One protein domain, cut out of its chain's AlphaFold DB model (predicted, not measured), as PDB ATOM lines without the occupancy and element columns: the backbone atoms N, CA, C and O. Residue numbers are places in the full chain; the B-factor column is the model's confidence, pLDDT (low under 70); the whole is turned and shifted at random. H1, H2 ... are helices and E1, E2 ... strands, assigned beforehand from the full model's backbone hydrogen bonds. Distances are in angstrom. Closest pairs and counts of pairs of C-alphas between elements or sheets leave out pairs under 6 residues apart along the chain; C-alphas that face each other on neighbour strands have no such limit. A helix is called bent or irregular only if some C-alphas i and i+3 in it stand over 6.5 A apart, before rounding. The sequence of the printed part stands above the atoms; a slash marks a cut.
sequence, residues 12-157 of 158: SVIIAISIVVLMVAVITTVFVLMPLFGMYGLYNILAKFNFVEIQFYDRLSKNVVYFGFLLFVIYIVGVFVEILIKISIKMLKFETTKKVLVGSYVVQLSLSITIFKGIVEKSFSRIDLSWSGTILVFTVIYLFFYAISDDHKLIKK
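This is residues 12 to 157 of the 158 residues of the protein "Multidrug resistance efflux pump SepA" of Bacillus aquiflavi (UniProt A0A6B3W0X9). A helical hairpin, H2 and H3, has H4 packed steeply on residues 109 to 117 of H3, while the long helix H1 crosses H2 and its residues 12 to 30 stick out as a free arm. A tiny ribbon, E1 with E2, ties the stretch after H1 to the stretch before H4. The printed part has 146 residues, in the order H1 E1 H2 H3 E2 H4 H5, and is mostly helix, with the two strands antiparallel. It is loose, with a radius of gyration of the C-alphas of 18.6 A, and flat, spanning 51 by 50 by 25 A.

H1, residues 12 to 47, begins at C-alpha 12 (36.682, -49.796, 103.184) and is 50.4 A long, with a kink of 33 degrees near residue 33; it is neither bent nor irregular, but only just: C-alphas 32 and 35 are 6.3 A apart. E1 is residues 52 to 54. H2, residues 60 to 91, is 46.1 A long. H3, residues 98 to 123, is 36.0 A long and irregular, C-alphas 118 and 121 being 7.1 A apart. E2 is residues 127 to 129. H4, residues 131 to 148, is 25.9 A long. H5, residues 152 to 156, ends at C-alpha 156 (-5.003, -34.075, 99.693).

H1 touches H2 with residues 32 to 36 alone, about perpendicular at 89 degrees; the closest C-alphas, of Pro 35 and Gly 68, are 6.2 A apart. E1 and E2 are antiparallel, with N 53 and O 128 within hydrogen-bond range at 2.8 A. The hairpin H2 and H3 touches at a steep tilt of 39 degrees, opposite ways, closest at the C-alphas of Val 81 and Gln 108, 6.1 A. H3 touches H4 at a steep tilt of 47 degrees, opposite ways, closest at the C-alphas of Ile 113 and Ile 135, 6.7 A. H5 is close to H3 but not clearly touching, the C-alphas of Lys 98 and Ile 155 being closest at 6.1 A. H2 and H4 are apart. Every O i to N i+4 pair is within hydrogen-bond range in H2, H4 and H5, against 30 of 32 in H1 and 20 of 22 in H3.

The C-alphas of Ile 14 and Leu 92, the two farthest apart, are 54.9 A apart. The printed part has no cut, and no link is long. The pLDDT is under 70 at residues 31 to 42 and 149 to 157.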
ATOM      1  N   SER A  12      37.856 -50.613 103.513       75.31
ATOM      2  CA  SER A  12      36.682 -49.796 103.184       75.31
ATOM      3  C   SER A  12      36.293 -49.898 101.698       75.31
ATOM      4  O   SER A  12      35.118 -50.072 101.375       75.31
ATOM      5  N   VAL A  13      37.279 -49.890 100.794       82.75
ATOM      6  CA  VAL A  13      37.087 -49.993  99.340       82.75
ATOM      7  C   VAL A  13      36.616 -51.393  98.951       82.75
ATOM      8  O   VAL A  13      35.709 -51.529  98.133       82.75
ATOM      9  N   ILE A  14      37.166 -52.440  99.572       86.38
ATOM     10  CA  ILE A  14      36.746 -53.830  99.322       86.38
ATOM     11  C   ILE A  14      35.289 -54.046  99.754       86.38
ATOM     12  O   ILE A  14      34.518 -54.676  99.027       86.38
ATOM     13  N   ILE A  15      34.893 -53.498 100.908       86.31
ATOM     14  CA  ILE A  15      33.510 -53.563 101.397       86.31
ATOM     15  C   ILE A  15      32.573 -52.801 100.453       86.31
ATOM     16  O   ILE A  15      31.546 -53.345 100.055       86.31
ATOM     17  N   ALA A  16      32.942 -51.587 100.031       81.31
ATOM     18  CA  ALA A  16      32.142 -50.796  99.098       81.31
ATOM     19  C   ALA A  16      31.940 -51.515  97.752       81.31
ATOM     20  O   ALA A  16      30.811 -51.627  97.278       81.31
ATOM     21  N   ILE A  17      33.007 -52.072  97.169       86.81
ATOM     22  CA  ILE A  17      32.926 -52.860  95.931       86.81
ATOM     23  C   ILE A  17      32.033 -54.088  96.134       86.81
ATOM     24  O   ILE A  17      31.178 -54.362  95.296       86.81
ATOM     25  N   SER A  18      32.177 -54.796  97.256       83.25
ATOM     26  CA  SER A  18      31.362 -55.981  97.554       83.25
ATOM     27  C   SER A  18      29.876 -55.639  97.663       83.25
ATOM     28  O   SER A  18      29.047 -56.358  97.116       83.25
ATOM     29  N   ILE A  19      29.535 -54.517  98.304       85.50
ATOM     30  CA  ILE A  19      28.153 -54.028  98.397       85.50
ATOM     31  C   ILE A  19      27.604 -53.699  97.010       85.50
ATOM     32  O   ILE A  19      26.503 -54.130  96.680       85.50
ATOM     33  N   VAL A  20      28.366 -52.984  96.179       87.19
ATOM     34  CA  VAL A  20      27.940 -52.638  94.814       87.19
ATOM     35  C   VAL A  20      27.718 -53.897  93.977       87.19
ATOM     36  O   VAL A  20      26.684 -54.019  93.327       87.19
ATOM     37  N   VAL A  21      28.633 -54.867  94.033       88.44
ATOM     38  CA  VAL A  21      28.488 -56.152  93.328       88.44
ATOM     39  C   VAL A  21      27.243 -56.898  93.804       88.44
ATOM     40  O   VAL A  21      26.485 -57.410  92.981       88.44
ATOM     41  N   LEU A  22      26.987 -56.920  95.113       86.12
ATOM     42  CA  LEU A  22      25.825 -57.594  95.684       86.12
ATOM     43  C   LEU A  22      24.515 -56.890  95.302       86.12
ATOM     44  O   LEU A  22      23.551 -57.556  94.939       86.12
ATOM     45  N   MET A  23      24.492 -55.555  95.280       77.94
ATOM     46  CA  MET A  23      23.354 -54.780  94.777       77.94
ATOM     47  C   MET A  23      23.090 -55.058  93.298       77.94
ATOM     48  O   MET A  23      21.950 -55.325  92.928       77.94
ATOM     49  N   VAL A  24      24.125 -55.045  92.455       83.31
ATOM     50  CA  VAL A  24      23.990 -55.359  91.025       83.31
ATOM     51  C   VAL A  24      23.480 -56.789  90.834       83.31
ATOM     52  O   VAL A  24      22.587 -57.008  90.017       83.31
ATOM     53  N   ALA A  25      23.975 -57.752  91.615       80.88
ATOM     54  CA  ALA A  25      23.512 -59.135  91.572       80.88
ATOM     55  C   ALA A  25      22.036 -59.264  91.984       80.88
ATOM     56  O   ALA A  25      21.269 -59.937  91.295       80.88
ATOM     57  N   VAL A  26      21.615 -58.583  93.055       76.69
ATOM     58  CA  VAL A  26      20.215 -58.561  93.506       76.69
ATOM     59  C   VAL A  26      19.321 -57.904  92.458       76.69
ATOM     60  O   VAL A  26      18.312 -58.492  92.085       76.69
ATOM     61  N   ILE A  27      19.703 -56.743  91.920       73.00
ATOM     62  CA  ILE A  27      18.936 -56.040  90.881       73.00
ATOM     63  C   ILE A  27      18.805 -56.911  89.632       73.00
ATOM     64  O   ILE A  27      17.709 -57.061  89.106       73.00
ATOM     65  N   THR A  28      19.897 -57.531  89.184       74.25
ATOM     66  CA  THR A  28      19.889 -58.418  88.011       74.25
ATOM     67  C   THR A  28      19.003 -59.635  88.256       74.25
ATOM     68  O   THR A  28      18.207 -60.007  87.397       74.25
ATOM     69  N   THR A  29      19.089 -60.228  89.447       70.94
ATOM     70  CA  THR A  29      18.259 -61.371  89.839       70.94
ATOM     71  C   THR A  29      16.789 -60.981  89.853       70.94
ATOM     72  O   THR A  29      15.988 -61.647  89.211       70.94
ATOM     73  N   VAL A  30      16.428 -59.866  90.492       70.12
ATOM     74  CA  VAL A  30      15.057 -59.342  90.485       70.12
ATOM     75  C   VAL A  30      14.602 -59.051  89.058       70.12
ATOM     76  O   VAL A  30      13.505 -59.444  88.695       70.12
ATOM     77  N   PHE A  31      15.438 -58.454  88.213       68.69
ATOM     78  CA  PHE A  31      15.085 -58.130  86.831       68.69
ATOM     79  C   PHE A  31      14.869 -59.370  85.950       68.69
ATOM     80  O   PHE A  31      14.007 -59.356  85.079       68.69
ATOM     81  N   VAL A  32      15.613 -60.455  86.173       66.75
ATOM     82  CA  VAL A  32      15.439 -61.730  85.449       66.75
ATOM     83  C   VAL A  32      14.253 -62.523  85.998       66.75
ATOM     84  O   VAL A  32      13.489 -63.127  85.241       66.75
ATOM     85  N   LEU A  33      14.088 -62.520  87.318       65.38
ATOM     86  CA  LEU A  33      13.059 -63.273  88.020       65.38
ATOM     87  C   LEU A  33      11.694 -62.584  87.982       65.38
ATOM     88  O   LEU A  33      10.688 -63.275  88.021       65.38
ATOM     89  N   MET A  34      11.617 -61.259  87.864       66.69
ATOM     90  CA  MET A  34      10.355 -60.513  87.835       66.69
ATOM     91  C   MET A  34       9.496 -60.841  86.603       66.69
ATOM     92  O   MET A  34       8.311 -61.111  86.794       66.69
ATOM     93  N   PRO A  35      10.037 -60.920  85.370       61.34
ATOM     94  CA  PRO A  35       9.306 -61.461  84.233       61.34
ATOM     95  C   PRO A  35       8.847 -62.890  84.520       61.34
ATOM     96  O   PRO A  35       7.677 -63.199  84.344       61.34
ATOM     97  N   LEU A  36       9.734 -63.750  85.029       63.44
ATOM     98  CA  LEU A  36       9.423 -65.158  85.271       63.44
ATOM     99  C   LEU A  36       8.342 -65.332  86.347       63.44
ATOM    100  O   LEU A  36       7.258 -65.798  86.035       63.44
ATOM    101  N   PHE A  37       8.569 -64.929  87.593       60.50
ATOM    102  CA  PHE A  37       7.603 -65.095  88.682       60.50
ATOM    103  C   PHE A  37       6.366 -64.215  88.534       60.50
ATOM    104  O   PHE A  37       5.263 -64.676  88.820       60.50
ATOM    105  N   GLY A  38       6.535 -62.972  88.076       62.94
ATOM    106  CA  GLY A  38       5.428 -62.049  87.856       62.94
ATOM    107  C   GLY A  38       4.474 -62.587  86.799       62.94
ATOM    108  O   GLY A  38       3.280 -62.692  87.062       62.94
ATOM    109  N   MET A  39       4.988 -63.022  85.644       64.19
ATOM    110  CA  MET A  39       4.117 -63.617  84.638       64.19
ATOM    111  C   MET A  39       3.651 -65.006  85.027       64.19
ATOM    112  O   MET A  39       2.481 -65.245  84.837       64.19
ATOM    113  N   TYR A  40       4.467 -65.911  85.580       67.88
ATOM    114  CA  TYR A  40       3.988 -67.258  85.938       67.88
ATOM    115  C   TYR A  40       2.889 -67.223  87.011       67.88
ATOM    116  O   TYR A  40       1.895 -67.941  86.901       67.88
ATOM    117  N   GLY A  41       3.040 -66.383  88.040       68.88
ATOM    118  CA  GLY A  41       2.035 -66.225  89.091       68.88
ATOM    119  C   GLY A  41       0.749 -65.591  88.567       68.88
ATOM    120  O   GLY A  41      -0.336 -66.140  88.763       68.88
ATOM    121  N   LEU A  42       0.869 -64.468  87.849       67.81
ATOM    122  CA  LEU A  42      -0.278 -63.771  87.263       67.81
ATOM    123  C   LEU A  42      -0.955 -64.626  86.179       67.81
ATOM    124  O   LEU A  42      -2.177 -64.708  86.141       67.81
ATOM    125  N   TYR A  43      -0.170 -65.326  85.359       72.75
ATOM    126  CA  TYR A  43      -0.625 -66.285  84.354       72.75
ATOM    127  C   TYR A  43      -1.458 -67.385  84.986       72.75
ATOM    128  O   TYR A  43      -2.576 -67.596  84.554       72.75
ATOM    129  N   ASN A  44      -0.983 -68.045  86.045       74.81
ATOM    130  CA  ASN A  44      -1.745 -69.127  86.672       74.81
ATOM    131  C   ASN A  44      -3.103 -68.662  87.219       74.81
ATOM    132  O   ASN A  44      -4.053 -69.443  87.250       74.81
ATOM    133  N   ILE A  45      -3.208 -67.406  87.655       76.50
ATOM    134  CA  ILE A  45      -4.481 -66.825  88.093       76.50
ATOM    135  C   ILE A  45      -5.353 -66.499  86.877       76.50
ATOM    136  O   ILE A  45      -6.510 -66.899  86.840       76.50
ATOM    137  N   LEU A  46      -4.808 -65.816  85.871       74.75
ATOM    138  CA  LEU A  46      -5.551 -65.365  84.690       74.75
ATOM    139  C   LEU A  46      -5.965 -66.518  83.765       74.75
ATOM    140  O   LEU A  46      -7.076 -66.510  83.240       74.75
ATOM    141  N   ALA A  47      -5.122 -67.534  83.614       77.06
ATOM    142  CA  ALA A  47      -5.379 -68.728  82.816       77.06
ATOM    143  C   ALA A  47      -6.546 -69.549  83.381       77.06
ATOM    144  O   ALA A  47      -7.345 -70.070  82.611       77.06
ATOM    145  N   LYS A  48      -6.734 -69.592  84.712       79.62
ATOM    146  CA  LYS A  48      -7.917 -70.235  85.326       79.62
ATOM    147  C   LYS A  48      -9.241 -69.621  84.870       79.62
ATOM    148  O   LYS A  48     -10.257 -70.306  84.882       79.62
ATOM    149  N   PHE A  49      -9.229 -68.347  84.486       80.31
ATOM    150  CA  PHE A  49     -10.400 -67.619  84.001       80.31
ATOM    151  C   PHE A  49     -10.398 -67.443  82.473       80.31
ATOM    152  O   PHE A  49     -11.181 -66.649  81.959       80.31
ATOM    153  N   ASN A  50      -9.526 -68.156  81.742       78.00
ATOM    154  CA  ASN A  50      -9.308 -67.998  80.296       78.00
ATOM    155  C   ASN A  50      -8.985 -66.553  79.878       78.00
ATOM    156  O   ASN A  50      -9.305 -66.121  78.771       78.00
ATOM    157  N   PHE A  51      -8.363 -65.776  80.767       81.69
ATOM    158  CA  PHE A  51      -8.034 -64.387  80.470       81.69
ATOM    159  C   PHE A  51      -6.727 -64.218  79.709       81.69
ATOM    160  O   PHE A  51      -6.551 -63.172  79.081       81.69
ATOM    161  N   VAL A  52      -5.836 -65.208  79.783       81.81
ATOM    162  CA  VAL A  52      -4.496 -65.173  79.204       81.81
ATOM    163  C   VAL A  52      -4.077 -66.569  78.762       81.81
ATOM    164  O   VAL A  52      -4.144 -67.508  79.555       81.81
ATOM    165  N   GLU A  53      -3.547 -66.667  77.548       82.19
ATOM    166  CA  GLU A  53      -2.774 -67.801  77.056       82.19
ATOM    167  C   GLU A  53      -1.328 -67.349  76.798       82.19
ATOM    168  O   GLU A  53      -1.077 -66.378  76.082       82.19
ATOM    169  N   ILE A  54      -0.356 -68.030  77.416       82.56
ATOM    170  CA  ILE A  54       1.073 -67.751  77.231       82.56
ATOM    171  C   ILE A  54       1.782 -69.039  76.838       82.56
ATOM    172  O   ILE A  54       1.772 -70.026  77.572       82.56
ATOM    173  N   GLN A  55       2.473 -68.997  75.702       84.56
ATOM    174  CA  GLN A  55       3.248 -70.120  75.187       84.56
ATOM    175  C   GLN A  55       4.743 -69.906  75.445       84.56
ATOM    176  O   GLN A  55       5.452 -69.260  74.665       84.56
ATOM    177  N   PHE A  56       5.253 -70.474  76.538       81.75
ATOM    178  CA  PHE A  56       6.674 -70.389  76.887       81.75
ATOM    179  C   PHE A  56       7.567 -71.137  75.876       81.75
ATOM    180  O   PHE A  56       7.182 -72.133  75.268       81.75
ATOM    181  N   TYR A  57       8.783 -70.635  75.672       84.25
ATOM    182  CA  TYR A  57       9.869 -71.357  75.010       84.25
ATOM    183  C   TYR A  57      10.522 -72.356  75.970       84.25
ATOM    184  O   TYR A  57      10.614 -72.096  77.169       84.25
ATOM    185  N   ASP A  58      11.118 -73.419  75.425       84.31
ATOM    186  CA  ASP A  58      11.860 -74.411  76.223       84.31
ATOM    187  C   ASP A  58      13.115 -73.824  76.886       84.31
ATOM    188  O   ASP A  58      13.532 -74.232  77.967       84.31
ATOM    189  N   ARG A  59      13.750 -72.838  76.235       84.19
ATOM    190  CA  ARG A  59      14.943 -72.167  76.772       84.19
ATOM    191  C   ARG A  59      14.549 -70.956  77.609       84.19
ATOM    192  O   ARG A  59      14.022 -69.981  77.069       84.19
ATOM    193  N   LEU A  60      14.937 -70.966  78.887       78.31
ATOM    194  CA  LEU A  60      14.728 -69.860  79.829       78.31
ATOM    195  C   LEU A  60      15.209 -68.511  79.274       78.31
ATOM    196  O   LEU A  60      14.495 -67.518  79.360       78.31
ATOM    197  N   SER A  61      16.389 -68.479  78.648       80.69
ATOM    198  CA  SER A  61      16.956 -67.252  78.078       80.69
ATOM    199  C   SER A  61      16.064 -66.629  77.001       80.69
ATOM    200  O   SER A  61      15.936 -65.409  76.951       80.69
ATOM    201  N   LYS A  62      15.386 -67.446  76.180       83.69
ATOM    202  CA  LYS A  62      14.433 -66.952  75.176       83.69
ATOM    203  C   LYS A  62      13.188 -66.361  75.828       83.69
ATOM    204  O   LYS A  62      12.730 -65.321  75.376       83.69
ATOM    205  N   ASN A  63      12.684 -66.975  76.901       81.88
ATOM    206  CA  ASN A  63      11.568 -66.417  77.668       81.88
ATOM    207  C   ASN A  63      11.938 -65.064  78.273       81.88
ATOM    208  O   ASN A  63      11.234 -64.085  78.056       81.88
ATOM    209  N   VAL A  64      13.071 -64.984  78.975       80.69
ATOM    210  CA  VAL A  64      13.514 -63.738  79.618       80.69
ATOM    211  C   VAL A  64      13.658 -62.614  78.594       80.69
ATOM    212  O   VAL A  64      13.141 -61.526  78.823       80.69
ATOM    213  N   VAL A  65      14.290 -62.874  77.447       84.56
ATOM    214  CA  VAL A  65      14.439 -61.860  76.391       84.56
ATOM    215  C   VAL A  65      13.088 -61.484  75.787       84.56
ATOM    216  O   VAL A  65      12.784 -60.302  75.681       84.56
ATOM    217  N   TYR A  66      12.263 -62.464  75.414       84.94
ATOM    218  CA  TYR A  66      10.987 -62.219  74.741       84.94
ATOM    219  C   TYR A  66      10.019 -61.423  75.617       84.94
ATOM    220  O   TYR A  66       9.513 -60.376  75.221       84.94
ATOM    221  N   PHE A  67       9.796 -61.893  76.840       82.31
ATOM    222  CA  PHE A  67       8.864 -61.256  77.753       82.31
ATOM    223  C   PHE A  67       9.453 -60.028  78.448       82.31
ATOM    224  O   PHE A  67       8.725 -59.085  78.739       82.31
ATOM    225  N   GLY A  68      10.768 -59.990  78.673       80.94
ATOM    226  CA  GLY A  68      11.449 -58.769  79.101       80.94
ATOM    227  C   GLY A  68      11.294 -57.661  78.060       80.94
ATOM    228  O   GLY A  68      10.973 -56.526  78.409       80.94
ATOM    229  N   PHE A  69      11.423 -58.000  76.773       83.75
ATOM    230  CA  PHE A  69      11.178 -57.062  75.682       83.75
ATOM    231  C   PHE A  69       9.707 -56.636  75.598       83.75
ATOM    232  O   PHE A  69       9.438 -55.452  75.423       83.75
ATOM    233  N   LEU A  70       8.750 -57.549  75.805       84.00
ATOM    234  CA  LEU A  70       7.331 -57.189  75.926       84.00
ATOM    235  C   LEU A  70       7.103 -56.153  77.032       84.00
ATOM    236  O   LEU A  70       6.497 -55.114  76.780       84.00
ATOM    237  N   LEU A  71       7.582 -56.423  78.250       82.31
ATOM    238  CA  LEU A  71       7.419 -55.515  79.388       82.31
ATOM    239  C   LEU A  71       8.063 -54.155  79.107       82.31
ATOM    240  O   LEU A  71       7.477 -53.120  79.424       82.31
ATOM    241  N   PHE A  72       9.227 -54.152  78.457       80.25
ATOM    242  CA  PHE A  72       9.880 -52.929  78.011       80.25
ATOM    243  C   PHE A  72       9.014 -52.148  77.013       80.25
ATOM    244  O   PHE A  72       8.813 -50.951  77.192       80.25
ATOM    245  N   VAL A  73       8.433 -52.808  76.007       81.31
ATOM    246  CA  VAL A  73       7.528 -52.161  75.043       81.31
ATOM    247  C   VAL A  73       6.275 -51.609  75.733       81.31
ATOM    248  O   VAL A  73       5.900 -50.469  75.470       81.31
ATOM    249  N   ILE A  74       5.656 -52.365  76.650       82.38
ATOM    250  CA  ILE A  74       4.502 -51.900  77.442       82.38
ATOM    251  C   ILE A  74       4.866 -50.637  78.232       82.38
ATOM    252  O   ILE A  74       4.109 -49.665  78.225       82.38
ATOM    253  N   TYR A  75       6.033 -50.629  78.879       80.31
ATOM    254  CA  TYR A  75       6.529 -49.469  79.613       80.31
ATOM    255  C   TYR A  75       6.717 -48.250  78.698       80.31
ATOM    256  O   TYR A  75       6.226 -47.167  79.015       80.31
ATOM    257  N   ILE A  76       7.357 -48.426  77.536       79.94
ATOM    258  CA  ILE A  76       7.554 -47.349  76.555       79.94
ATOM    259  C   ILE A  76       6.214 -46.787  76.068       79.94
ATOM    260  O   ILE A  76       6.066 -45.568  75.994       79.94
ATOM    261  N   VAL A  77       5.224 -47.641  75.789       81.88
ATOM    262  CA  VAL A  77       3.867 -47.196  75.428       81.88
ATOM    263  C   VAL A  77       3.255 -46.364  76.553       81.88
ATOM    264  O   VAL A  77       2.758 -45.272  76.290       81.88
ATOM    265  N   GLY A  78       3.329 -46.836  77.801       81.12
ATOM    266  CA  GLY A  78       2.803 -46.113  78.960       81.12
ATOM    267  C   GLY A  78       3.410 -44.715  79.111       81.12
ATOM    268  O   GLY A  78       2.669 -43.737  79.198       81.12
ATOM    269  N   VAL A  79       4.743 -44.618  79.055       79.38
ATOM    270  CA  VAL A  79       5.482 -43.343  79.134       79.38
ATOM    271  C   VAL A  79       5.132 -42.423  77.966       79.38
ATOM    272  O   VAL A  79       4.923 -41.226  78.155       79.38
ATOM    273  N   PHE A  80       5.045 -42.959  76.749       80.94
ATOM    274  CA  PHE A  80       4.719 -42.164  75.569       80.94
ATOM    275  C   PHE A  80       3.312 -41.561  75.662       80.94
ATOM    276  O   PHE A  80       3.138 -40.362  75.442       80.94
ATOM    277  N   VAL A  81       2.316 -42.362  76.056       83.19
ATOM    278  CA  VAL A  81       0.942 -41.884  76.271       83.19
ATOM    279  C   VAL A  81       0.896 -40.847  77.398       83.19
ATOM    280  O   VAL A  81       0.235 -39.820  77.253       83.19
ATOM    281  N   GLU A  82       1.632 -41.057  78.493       82.50
ATOM    282  CA  GLU A  82       1.726 -40.092  79.594       82.50
ATOM    283  C   GLU A  82       2.263 -38.732  79.125       82.50
ATOM    284  O   GLU A  82       1.679 -37.686  79.421       82.50
ATOM    285  N   ILE A  83       3.353 -38.736  78.351       81.06
ATOM    286  CA  ILE A  83       3.952 -37.521  77.790       81.06
ATOM    287  C   ILE A  83       2.951 -36.807  76.877       81.06
ATOM    288  O   ILE A  83       2.762 -35.598  77.018       81.06
ATOM    289  N   LEU A  84       2.270 -37.536  75.985       82.56
ATOM    290  CA  LEU A  84       1.256 -36.960  75.096       82.56
ATOM    291  C   LEU A  84       0.126 -36.287  75.876       82.56
ATOM    292  O   LEU A  84      -0.294 -35.183  75.524       82.56
ATOM    293  N   ILE A  85      -0.344 -36.907  76.956       83.38
ATOM    294  CA  ILE A  85      -1.413 -36.345  77.782       83.38
ATOM    295  C   ILE A  85      -0.930 -35.107  78.539       83.38
ATOM    296  O   ILE A  85      -1.616 -34.086  78.527       83.38
ATOM    297  N   LYS A  86       0.270 -35.141  79.133       81.12
ATOM    298  CA  LYS A  86       0.858 -33.972  79.813       81.12
ATOM    299  C   LYS A  86       1.046 -32.790  78.863       81.12
ATOM    300  O   LYS A  86       0.723 -31.658  79.225       81.12
ATOM    301  N   ILE A  87       1.529 -33.043  77.644       80.94
ATOM    302  CA  ILE A  87       1.638 -32.022  76.594       80.94
ATOM    303  C   ILE A  87       0.250 -31.478  76.250       80.94
ATOM    304  O   ILE A  87       0.067 -30.263  76.235       80.94
ATOM    305  N   SER A  88      -0.735 -32.356  76.046       83.06
ATOM    306  CA  SER A  88      -2.106 -31.967  75.691       83.06
ATOM    307  C   SER A  88      -2.749 -31.074  76.759       83.06
ATOM    308  O   SER A  88      -3.285 -30.018  76.431       83.06
ATOM    309  N   ILE A  89      -2.634 -31.437  78.043       83.62
ATOM    310  CA  ILE A  89      -3.124 -30.631  79.178       83.62
ATOM    311  C   ILE A  89      -2.464 -29.248  79.185       83.62
ATOM    312  O   ILE A  89      -3.147 -28.234  79.329       83.62
ATOM    313  N   LYS A  90      -1.140 -29.198  78.977       80.19
ATOM    314  CA  LYS A  90      -0.375 -27.945  78.946       80.19
ATOM    315  C   LYS A  90      -0.760 -27.058  77.759       80.19
ATOM    316  O   LYS A  90      -0.882 -25.848  77.930       80.19
ATOM    317  N   MET A  91      -0.964 -27.637  76.574       83.12
ATOM    318  CA  MET A  91      -1.363 -26.901  75.366       83.12
ATOM    319  C   MET A  91      -2.781 -26.341  75.471       83.12
ATOM    320  O   MET A  91      -3.016 -25.199  75.083       83.12
ATOM    321  N   LEU A  92      -3.705 -27.113  76.045       86.62
ATOM    322  CA  LEU A  92      -5.094 -26.699  76.263       86.62
ATOM    323  C   LEU A  92      -5.260 -25.759  77.466       86.62
ATOM    324  O   LEU A  92      -6.365 -25.288  77.720       86.62
ATOM    325  N   LYS A  93      -4.168 -25.463  78.190       85.25
ATOM    326  CA  LYS A  93      -4.148 -24.635  79.406       85.25
ATOM    327  C   LYS A  93      -5.170 -25.099  80.451       85.25
ATOM    328  O   LYS A  93      -5.738 -24.277  81.166       85.25
ATOM    329  N   PHE A  94      -5.411 -26.407  80.542       79.94
ATOM    330  CA  PHE A  94      -6.292 -26.936  81.575       79.94
ATOM    331  C   PHE A  94      -5.652 -26.756  82.948       79.94
ATOM    332  O   PHE A  94      -4.487 -27.100  83.153       79.94
ATOM    333  N   GLU A  95      -6.430 -26.248  83.899       79.44
ATOM    334  CA  GLU A  95      -6.012 -26.215  85.294       79.44
ATOM    335  C   GLU A  95      -5.877 -27.646  85.821       79.44
ATOM    336  O   GLU A  95      -6.770 -28.482  85.645       79.44
ATOM    337  N   THR A  96      -4.756 -27.928  86.488       75.25
ATOM    338  CA  THR A  96      -4.439 -29.240  87.060       75.25
ATOM    339  C   THR A  96      -5.286 -29.504  88.309       75.25
ATOM    340  O   THR A  96      -4.802 -29.537  89.437       75.25
ATOM    341  N   THR A  97      -6.592 -29.658  88.115       81.62
ATOM    342  CA  THR A  97      -7.544 -30.016  89.168       81.62
ATOM    343  C   THR A  97      -7.588 -31.533  89.350       81.62
ATOM    344  O   THR A  97      -7.257 -32.297  88.440       81.62
ATOM    345  N   LYS A  98      -8.079 -32.005  90.505       74.75
ATOM    346  CA  LYS A  98      -8.246 -33.448  90.776       74.75
ATOM    347  C   LYS A  98      -9.058 -34.157  89.690       74.75
ATOM    348  O   LYS A  98      -8.728 -35.274  89.308       74.75
ATOM    349  N   LYS A  99     -10.108 -33.506  89.177       79.25
ATOM    350  CA  LYS A  99     -10.974 -34.066  88.128       79.25
ATOM    351  C   LYS A  99     -10.220 -34.248  86.812       79.25
ATOM    352  O   LYS A  99     -10.358 -35.291  86.185       79.25
ATOM    353  N   VAL A 100      -9.405 -33.264  86.428       81.88
ATOM    354  CA  VAL A 100      -8.563 -33.339  85.224       81.88
ATOM    355  C   VAL A 100      -7.509 -34.432  85.375       81.88
ATOM    356  O   VAL A 100      -7.299 -35.192  84.438       81.88
ATOM    357  N   LEU A 101      -6.924 -34.581  86.567       80.06
ATOM    358  CA  LEU A 101      -5.919 -35.607  86.855       80.06
ATOM    359  C   LEU A 101      -6.504 -37.032  86.816       80.06
ATOM    360  O   LEU A 101      -5.957 -37.921  86.165       80.06
ATOM    361  N   VAL A 102      -7.667 -37.255  87.433       81.12
ATOM    362  CA  VAL A 102      -8.378 -38.545  87.335       81.12
ATOM    363  C   VAL A 102      -8.804 -38.821  85.890       81.12
ATOM    364  O   VAL A 102      -8.596 -39.924  85.388       81.12
ATOM    365  N   GLY A 103      -9.338 -37.816  85.191       83.06
ATOM    366  CA  GLY A 103      -9.705 -37.932  83.781       83.06
ATOM    367  C   GLY A 103      -8.512 -38.292  82.895       83.06
ATOM    368  O   GLY A 103      -8.626 -39.171  82.044       83.06
ATOM    369  N   SER A 104      -7.344 -37.690  83.141       82.81
ATOM    370  CA  SER A 104      -6.124 -38.018  82.410       82.81
ATOM    371  C   SER A 104      -5.697 -39.462  82.621       82.81
ATOM    372  O   SER A 104      -5.357 -40.117  81.643       82.81
ATOM    373  N   TYR A 105      -5.812 -39.996  83.840       82.75
ATOM    374  CA  TYR A 105      -5.516 -41.402  84.115       82.75
ATOM    375  C   TYR A 105      -6.457 -42.357  83.373       82.75
ATOM    376  O   TYR A 105      -6.002 -43.344  82.798       82.75
ATOM    377  N   VAL A 106      -7.757 -42.047  83.323       86.44
ATOM    378  CA  VAL A 106      -8.744 -42.849  82.580       86.44
ATOM    379  C   VAL A 106      -8.447 -42.846  81.078       86.44
ATOM    380  O   VAL A 106      -8.478 -43.898  80.433       86.44
ATOM    381  N   VAL A 107      -8.118 -41.680  80.514       86.94
ATOM    382  CA  VAL A 107      -7.738 -41.552  79.099       86.94
ATOM    383  C   VAL A 107      -6.430 -42.293  78.821       86.94
ATOM    384  O   VAL A 107      -6.349 -43.034  77.842       86.94
ATOM    385  N   GLN A 108      -5.432 -42.161  79.697       85.12
ATOM    386  CA  GLN A 108      -4.139 -42.837  79.573       85.12
ATOM    387  C   GLN A 108      -4.309 -44.357  79.579       85.12
ATOM    388  O   GLN A 108      -3.774 -45.035  78.702       85.12
ATOM    389  N   LEU A 109      -5.109 -44.888  80.509       85.31
ATOM    390  CA  LEU A 109      -5.430 -46.309  80.594       85.31
ATOM    391  C   LEU A 109      -6.141 -46.796  79.324       85.31
ATOM    392  O   LEU A 109      -5.725 -47.789  78.729       85.31
ATOM    393  N   SER A 110      -7.151 -46.061  78.854       87.69
ATOM    394  CA  SER A 110      -7.919 -46.413  77.651       87.69
ATOM    395  C   SER A 110      -7.049 -46.437  76.388       87.69
ATOM    396  O   SER A 110      -7.104 -47.388  75.602       87.69
ATOM    397  N   LEU A 111      -6.200 -45.421  76.206       86.75
ATOM    398  CA  LEU A 111      -5.254 -45.350  75.091       86.75
ATOM    399  C   LEU A 111      -4.206 -46.459  75.177       86.75
ATOM    400  O   LEU A 111      -3.927 -47.110  74.172       86.75
ATOM    401  N   SER A 112      -3.674 -46.719  76.370       85.31
ATOM    402  CA  SER A 112      -2.670 -47.766  76.583       85.31
ATOM    403  C   SER A 112      -3.227 -49.154  76.253       85.31
ATOM    404  O   SER A 112      -2.574 -49.906  75.537       85.31
ATOM    405  N   ILE A 113      -4.455 -49.467  76.688       89.31
ATOM    406  CA  ILE A 113      -5.146 -50.725  76.353       89.31
ATOM    407  C   ILE A 113      -5.361 -50.838  74.842       89.31
ATOM    408  O   ILE A 113      -5.088 -51.884  74.255       89.31
ATOM    409  N   THR A 114      -5.814 -49.758  74.199       88.38
ATOM    410  CA  THR A 114      -6.098 -49.751  72.756       88.38
ATOM    411  C   THR A 114      -4.828 -49.953  71.931       88.38
ATOM    412  O   THR A 114      -4.811 -50.778  71.021       88.38
ATOM    413  N   ILE A 115      -3.742 -49.249  72.268       86.38
ATOM    414  CA  ILE A 115      -2.436 -49.402  71.610       86.38
ATOM    415  C   ILE A 115      -1.885 -50.805  71.859       86.38
ATOM    416  O   ILE A 115      -1.396 -51.453  70.930       86.38
ATOM    417  N   PHE A 116      -2.000 -51.301  73.092       87.38
ATOM    418  CA  PHE A 116      -1.540 -52.636  73.433       87.38
ATOM    419  C   PHE A 116      -2.269 -53.703  72.611       87.38
ATOM    420  O   PHE A 116      -1.614 -54.465  71.904       87.38
ATOM    421  N   LYS A 117      -3.610 -53.713  72.616       87.19
ATOM    422  CA  LYS A 117      -4.390 -54.689  71.843       87.19
ATOM    423  C   LYS A 117      -4.244 -54.533  70.335       87.19
ATOM    424  O   LYS A 117      -4.244 -55.515  69.594       87.19
ATOM    425  N   GLY A 118      -4.187 -53.293  69.864       86.19
ATOM    426  CA  GLY A 118      -4.166 -52.982  68.442       86.19
ATOM    427  C   GLY A 118      -2.830 -53.302  67.780       86.19
ATOM    428  O   GLY A 118      -2.827 -53.729  66.625       86.19
ATOM    429  N   ILE A 119      -1.724 -53.101  68.504       87.19
ATOM    430  CA  ILE A 119      -0.368 -53.082  67.943       87.19
ATOM    431  C   ILE A 119       0.567 -54.020  68.707       87.19
ATOM    432  O   ILE A 119       1.167 -54.906  68.096       87.19
ATOM    433  N   VAL A 120       0.710 -53.821  70.023       84.38
ATOM    434  CA  VAL A 120       1.731 -54.528  70.812       84.38
ATOM    435  C   VAL A 120       1.443 -56.017  70.817       84.38
ATOM    436  O   VAL A 120       2.236 -56.764  70.276       84.38
ATOM    437  N   GLU A 121       0.301 -56.458  71.332       84.56
ATOM    438  CA  GLU A 121      -0.020 -57.883  71.449       84.56
ATOM    439  C   GLU A 121       0.064 -58.619  70.108       84.56
ATOM    440  O   GLU A 121       0.673 -59.678  70.026       84.56
ATOM    441  N   LYS A 122      -0.418 -58.007  69.020       86.31
ATOM    442  CA  LYS A 122      -0.322 -58.595  67.672       86.31
ATOM    443  C   LYS A 122       1.116 -58.792  67.190       86.31
ATOM    444  O   LYS A 122       1.363 -59.642  66.341       86.31
ATOM    445  N   SER A 123       2.057 -58.012  67.716       86.19
ATOM    446  CA  SER A 123       3.487 -58.151  67.425       86.19
ATOM    447  C   SER A 123       4.134 -59.299  68.217       86.19
ATOM    448  O   SER A 123       5.238 -59.729  67.881       86.19
ATOM    449  N   PHE A 124       3.461 -59.820  69.249       86.19
ATOM    450  CA  PHE A 124       3.938 -60.898  70.112       86.19
ATOM    451  C   PHE A 124       3.077 -62.160  69.943       86.19
ATOM    452  O   PHE A 124       2.096 -62.376  70.638       86.19
ATOM    453  N   SER A 125       3.507 -63.063  69.060       85.56
ATOM    454  CA  SER A 125       2.783 -64.297  68.706       85.56
ATOM    455  C   SER A 125       2.569 -65.342  69.812       85.56
ATOM    456  O   SER A 125       1.874 -66.324  69.576       85.56
ATOM    457  N   ARG A 126       3.195 -65.201  70.985       86.19
ATOM    458  CA  ARG A 126       3.147 -66.200  72.073       86.19
ATOM    459  C   ARG A 126       2.332 -65.760  73.279       86.19
ATOM    460  O   ARG A 126       2.400 -66.403  74.327       86.19
ATOM    461  N   ILE A 127       1.633 -64.643  73.145       85.00
ATOM    462  CA  ILE A 127       0.791 -64.080  74.186       85.00
ATOM    463  C   ILE A 127      -0.534 -63.749  73.537       85.00
ATOM    464  O   ILE A 127      -0.578 -62.955  72.603       85.00
ATOM    465  N   ASP A 128      -1.593 -64.324  74.077       86.81
ATOM    466  CA  ASP A 128      -2.953 -63.929  73.765       86.81
ATOM    467  C   ASP A 128      -3.628 -63.517  75.069       86.81
ATOM    468  O   ASP A 128      -3.712 -64.287  76.029       86.81
ATOM    469  N   LEU A 129      -4.048 -62.259  75.146       85.00
ATOM    470  CA  LEU A 129      -4.840 -61.759  76.261       85.00
ATOM    471  C   LEU A 129      -6.276 -61.595  75.786       85.00
ATOM    472  O   LEU A 129      -6.549 -60.892  74.828       85.00
ATOM    473  N   SER A 130      -7.254 -62.117  76.510       88.19
ATOM    474  CA  SER A 130      -8.636 -61.668  76.294       88.19
ATOM    475  C   SER A 130      -8.744 -60.149  76.524       88.19
ATOM    476  O   SER A 130      -8.002 -59.583  77.329       88.19
ATOM    477  N   TRP A 131      -9.700 -59.472  75.882       86.25
ATOM    478  CA  TRP A 131      -9.950 -58.042  76.133       86.25
ATOM    479  C   TRP A 131     -10.169 -57.730  77.621       86.25
ATOM    480  O   TRP A 131      -9.617 -56.762  78.144       86.25
ATOM    481  N   SER A 132     -10.923 -58.582  78.319       85.38
ATOM    482  CA  SER A 132     -11.127 -58.500  79.769       85.38
ATOM    483  C   SER A 132      -9.823 -58.671  80.550       85.38
ATOM    484  O   SER A 132      -9.568 -57.918  81.489       85.38
ATOM    485  N   GLY A 133      -8.972 -59.611  80.134       83.12
ATOM    486  CA  GLY A 133      -7.646 -59.825  80.705       83.12
ATOM    487  C   GLY A 133      -6.746 -58.605  80.539       83.12
ATOM    488  O   GLY A 133      -6.129 -58.166  81.506       83.12
ATOM    489  N   THR A 134      -6.730 -57.993  79.350       85.88
ATOM    490  CA  THR A 134      -5.972 -56.762  79.096       85.88
ATOM    491  C   THR A 134      -6.429 -55.624  80.004       85.88
ATOM    492  O   THR A 134      -5.593 -54.979  80.635       85.88
ATOM    493  N   ILE A 135      -7.741 -55.390  80.111       86.38
ATOM    494  CA  ILE A 135      -8.293 -54.336  80.978       86.38
ATOM    495  C   ILE A 135      -7.861 -54.559  82.429       86.38
ATOM    496  O   ILE A 135      -7.396 -53.625  83.083       86.38
ATOM    497  N   LEU A 136      -7.970 -55.793  82.925       83.81
ATOM    498  CA  LEU A 136      -7.606 -56.140  84.295       83.81
ATOM    499  C   LEU A 136      -6.109 -55.911  84.548       83.81
ATOM    500  O   LEU A 136      -5.751 -55.229  85.508       83.81
ATOM    501  N   VAL A 137      -5.242 -56.409  83.663       81.50
ATOM    502  CA  VAL A 137      -3.782 -56.254  83.770       81.50
ATOM    503  C   VAL A 137      -3.379 -54.779  83.776       81.50
ATOM    504  O   VAL A 137      -2.640 -54.349  84.663       81.50
ATOM    505  N   PHE A 138      -3.901 -53.978  82.844       82.50
ATOM    506  CA  PHE A 138      -3.592 -52.547  82.784       82.50
ATOM    507  C   PHE A 138      -4.147 -51.779  83.985       82.50
ATOM    508  O   PHE A 138      -3.470 -50.890  84.493       82.50
ATOM    509  N   THR A 139      -5.326 -52.147  84.490       82.75
ATOM    510  CA  THR A 139      -5.889 -51.541  85.706       82.75
ATOM    511  C   THR A 139      -4.991 -51.792  86.912       82.75
ATOM    512  O   THR A 139      -4.675 -50.859  87.645       82.75
ATOM    513  N   VAL A 140      -4.517 -53.028  87.093       80.50
ATOM    514  CA  VAL A 140      -3.591 -53.375  88.182       80.50
ATOM    515  C   VAL A 140      -2.279 -52.602  88.047       80.50
ATOM    516  O   VAL A 140      -1.835 -51.995  89.019       80.50
ATOM    517  N   ILE A 141      -1.689 -52.559  86.847       77.81
ATOM    518  CA  ILE A 141      -0.460 -51.794  86.583       77.81
ATOM    519  C   ILE A 141      -0.649 -50.315  86.946       77.81
ATOM    520  O   ILE A 141       0.184 -49.743  87.646       77.81
ATOM    521  N   TYR A 142      -1.754 -49.698  86.526       76.44
ATOM    522  CA  TYR A 142      -2.027 -48.292  86.827       76.44
ATOM    523  C   TYR A 142      -2.277 -48.034  88.310       76.44
ATOM    524  O   TYR A 142      -1.827 -47.013  88.821       76.44
ATOM    525  N   LEU A 143      -2.942 -48.949  89.021       75.62
ATOM    526  CA  LEU A 143      -3.102 -48.846  90.472       75.62
ATOM    527  C   LEU A 143      -1.748 -48.893  91.189       75.62
ATOM    528  O   LEU A 143      -1.528 -48.112  92.113       75.62
ATOM    529  N   PHE A 144      -0.825 -49.749  90.733       73.06
ATOM    530  CA  PHE A 144       0.549 -49.764  91.240       73.06
ATOM    531  C   PHE A 144       1.273 -48.444  90.961       73.06
ATOM    532  O   PHE A 144       1.852 -47.871  91.882       73.06
ATOM    533  N   PHE A 145       1.207 -47.925  89.732       71.56
ATOM    534  CA  PHE A 145       1.820 -46.635  89.398       71.56
ATOM    535  C   PHE A 145       1.240 -45.487  90.223       71.56
ATOM    536  O   PHE A 145       2.005 -44.701  90.768       71.56
ATOM    537  N   TYR A 146      -0.080 -45.429  90.385       70.81
ATOM    538  CA  TYR A 146      -0.751 -44.422  91.204       70.81
ATOM    539  C   TYR A 146      -0.364 -44.514  92.690       70.81
ATOM    540  O   TYR A 146      -0.176 -43.494  93.354       70.81
ATOM    541  N   ALA A 147      -0.218 -45.730  93.227       71.81
ATOM    542  CA  ALA A 147       0.243 -45.932  94.599       71.81
ATOM    543  C   ALA A 147       1.695 -45.459  94.796       71.81
ATOM    544  O   ALA A 147       2.027 -44.941  95.861       71.81
ATOM    545  N   ILE A 148       2.541 -45.613  93.772       70.69
ATOM    546  CA  ILE A 148       3.960 -45.233  93.798       70.69
ATOM    547  C   ILE A 148       4.170 -43.741  93.503       70.69
ATOM    548  O   ILE A 148       5.061 -43.138  94.098       70.69
ATOM    549  N   SER A 149       3.384 -43.125  92.613       65.19
ATOM    550  CA  SER A 149       3.667 -41.783  92.074       65.19
ATOM    551  C   SER A 149       3.465 -40.632  93.063       65.19
ATOM    552  O   SER A 149       3.647 -39.478  92.695       65.19
ATOM    553  N   ASP A 150       3.106 -40.905  94.322       61.03
ATOM    554  CA  ASP A 150       2.817 -39.888  95.343       61.03
ATOM    555  C   ASP A 150       1.719 -38.868  94.945       61.03
ATOM    556  O   ASP A 150       1.427 -37.941  95.702       61.03
ATOM    557  N   ASP A 151       1.026 -39.064  93.815       62.25
ATOM    558  CA  ASP A 151       0.004 -38.145  93.290       62.25
ATOM    559  C   ASP A 151      -1.211 -38.015  94.219       62.25
ATOM    560  O   ASP A 151      -1.909 -36.996  94.237       62.25
ATOM    561  N   HIS A 152      -1.427 -39.001  95.091       58.03
ATOM    562  CA  HIS A 152      -2.405 -38.924  96.174       58.03
ATOM    563  C   HIS A 152      -2.137 -37.751  97.144       58.03
ATOM    564  O   HIS A 152      -3.068 -37.246  97.778       58.03
ATOM    565  N   LYS A 153      -0.891 -37.260  97.250       51.75
ATOM    566  CA  LYS A 153      -0.538 -36.077  98.056       51.75
ATOM    567  C   LYS A 153      -1.017 -34.776  97.410       51.75
ATOM    568  O   LYS A 153      -1.402 -33.855  98.133       51.75
ATOM    569  N   LEU A 154      -1.074 -34.710  96.078       53.22
ATOM    570  CA  LEU A 154      -1.682 -33.590  95.346       53.22
ATOM    571  C   LEU A 154      -3.208 -33.583  95.529       53.22
ATOM    572  O   LEU A 154      -3.822 -32.529  95.670       53.22
ATOM    573  N   ILE A 155      -3.813 -34.769  95.644       52.31
ATOM    574  CA  ILE A 155      -5.247 -34.948  95.914       52.31
ATOM    575  C   ILE A 155      -5.629 -34.529  97.345       52.31
ATOM    576  O   ILE A 155      -6.786 -34.199  97.586       52.31
ATOM    577  N   LYS A 156      -4.700 -34.476  98.304       45.34
ATOM    578  CA  LYS A 156      -5.003 -34.075  99.693       45.34
ATOM    579  C   LYS A 156      -4.891 -32.568  99.963       45.34
ATOM    580  O   LYS A 156      -5.368 -32.116 100.995       45.34
ATOM    581  N   LYS A 157      -4.257 -31.802  99.066       42.38
ATOM    582  CA  LYS A 157      -3.945 -30.369  99.256       42.38
ATOM    583  C   LYS A 157      -4.960 -29.388  98.648       42.38
ATOM    584  O   LYS A 157      -4.720 -28.188  98.701       42.38
TER     585      LYS A 157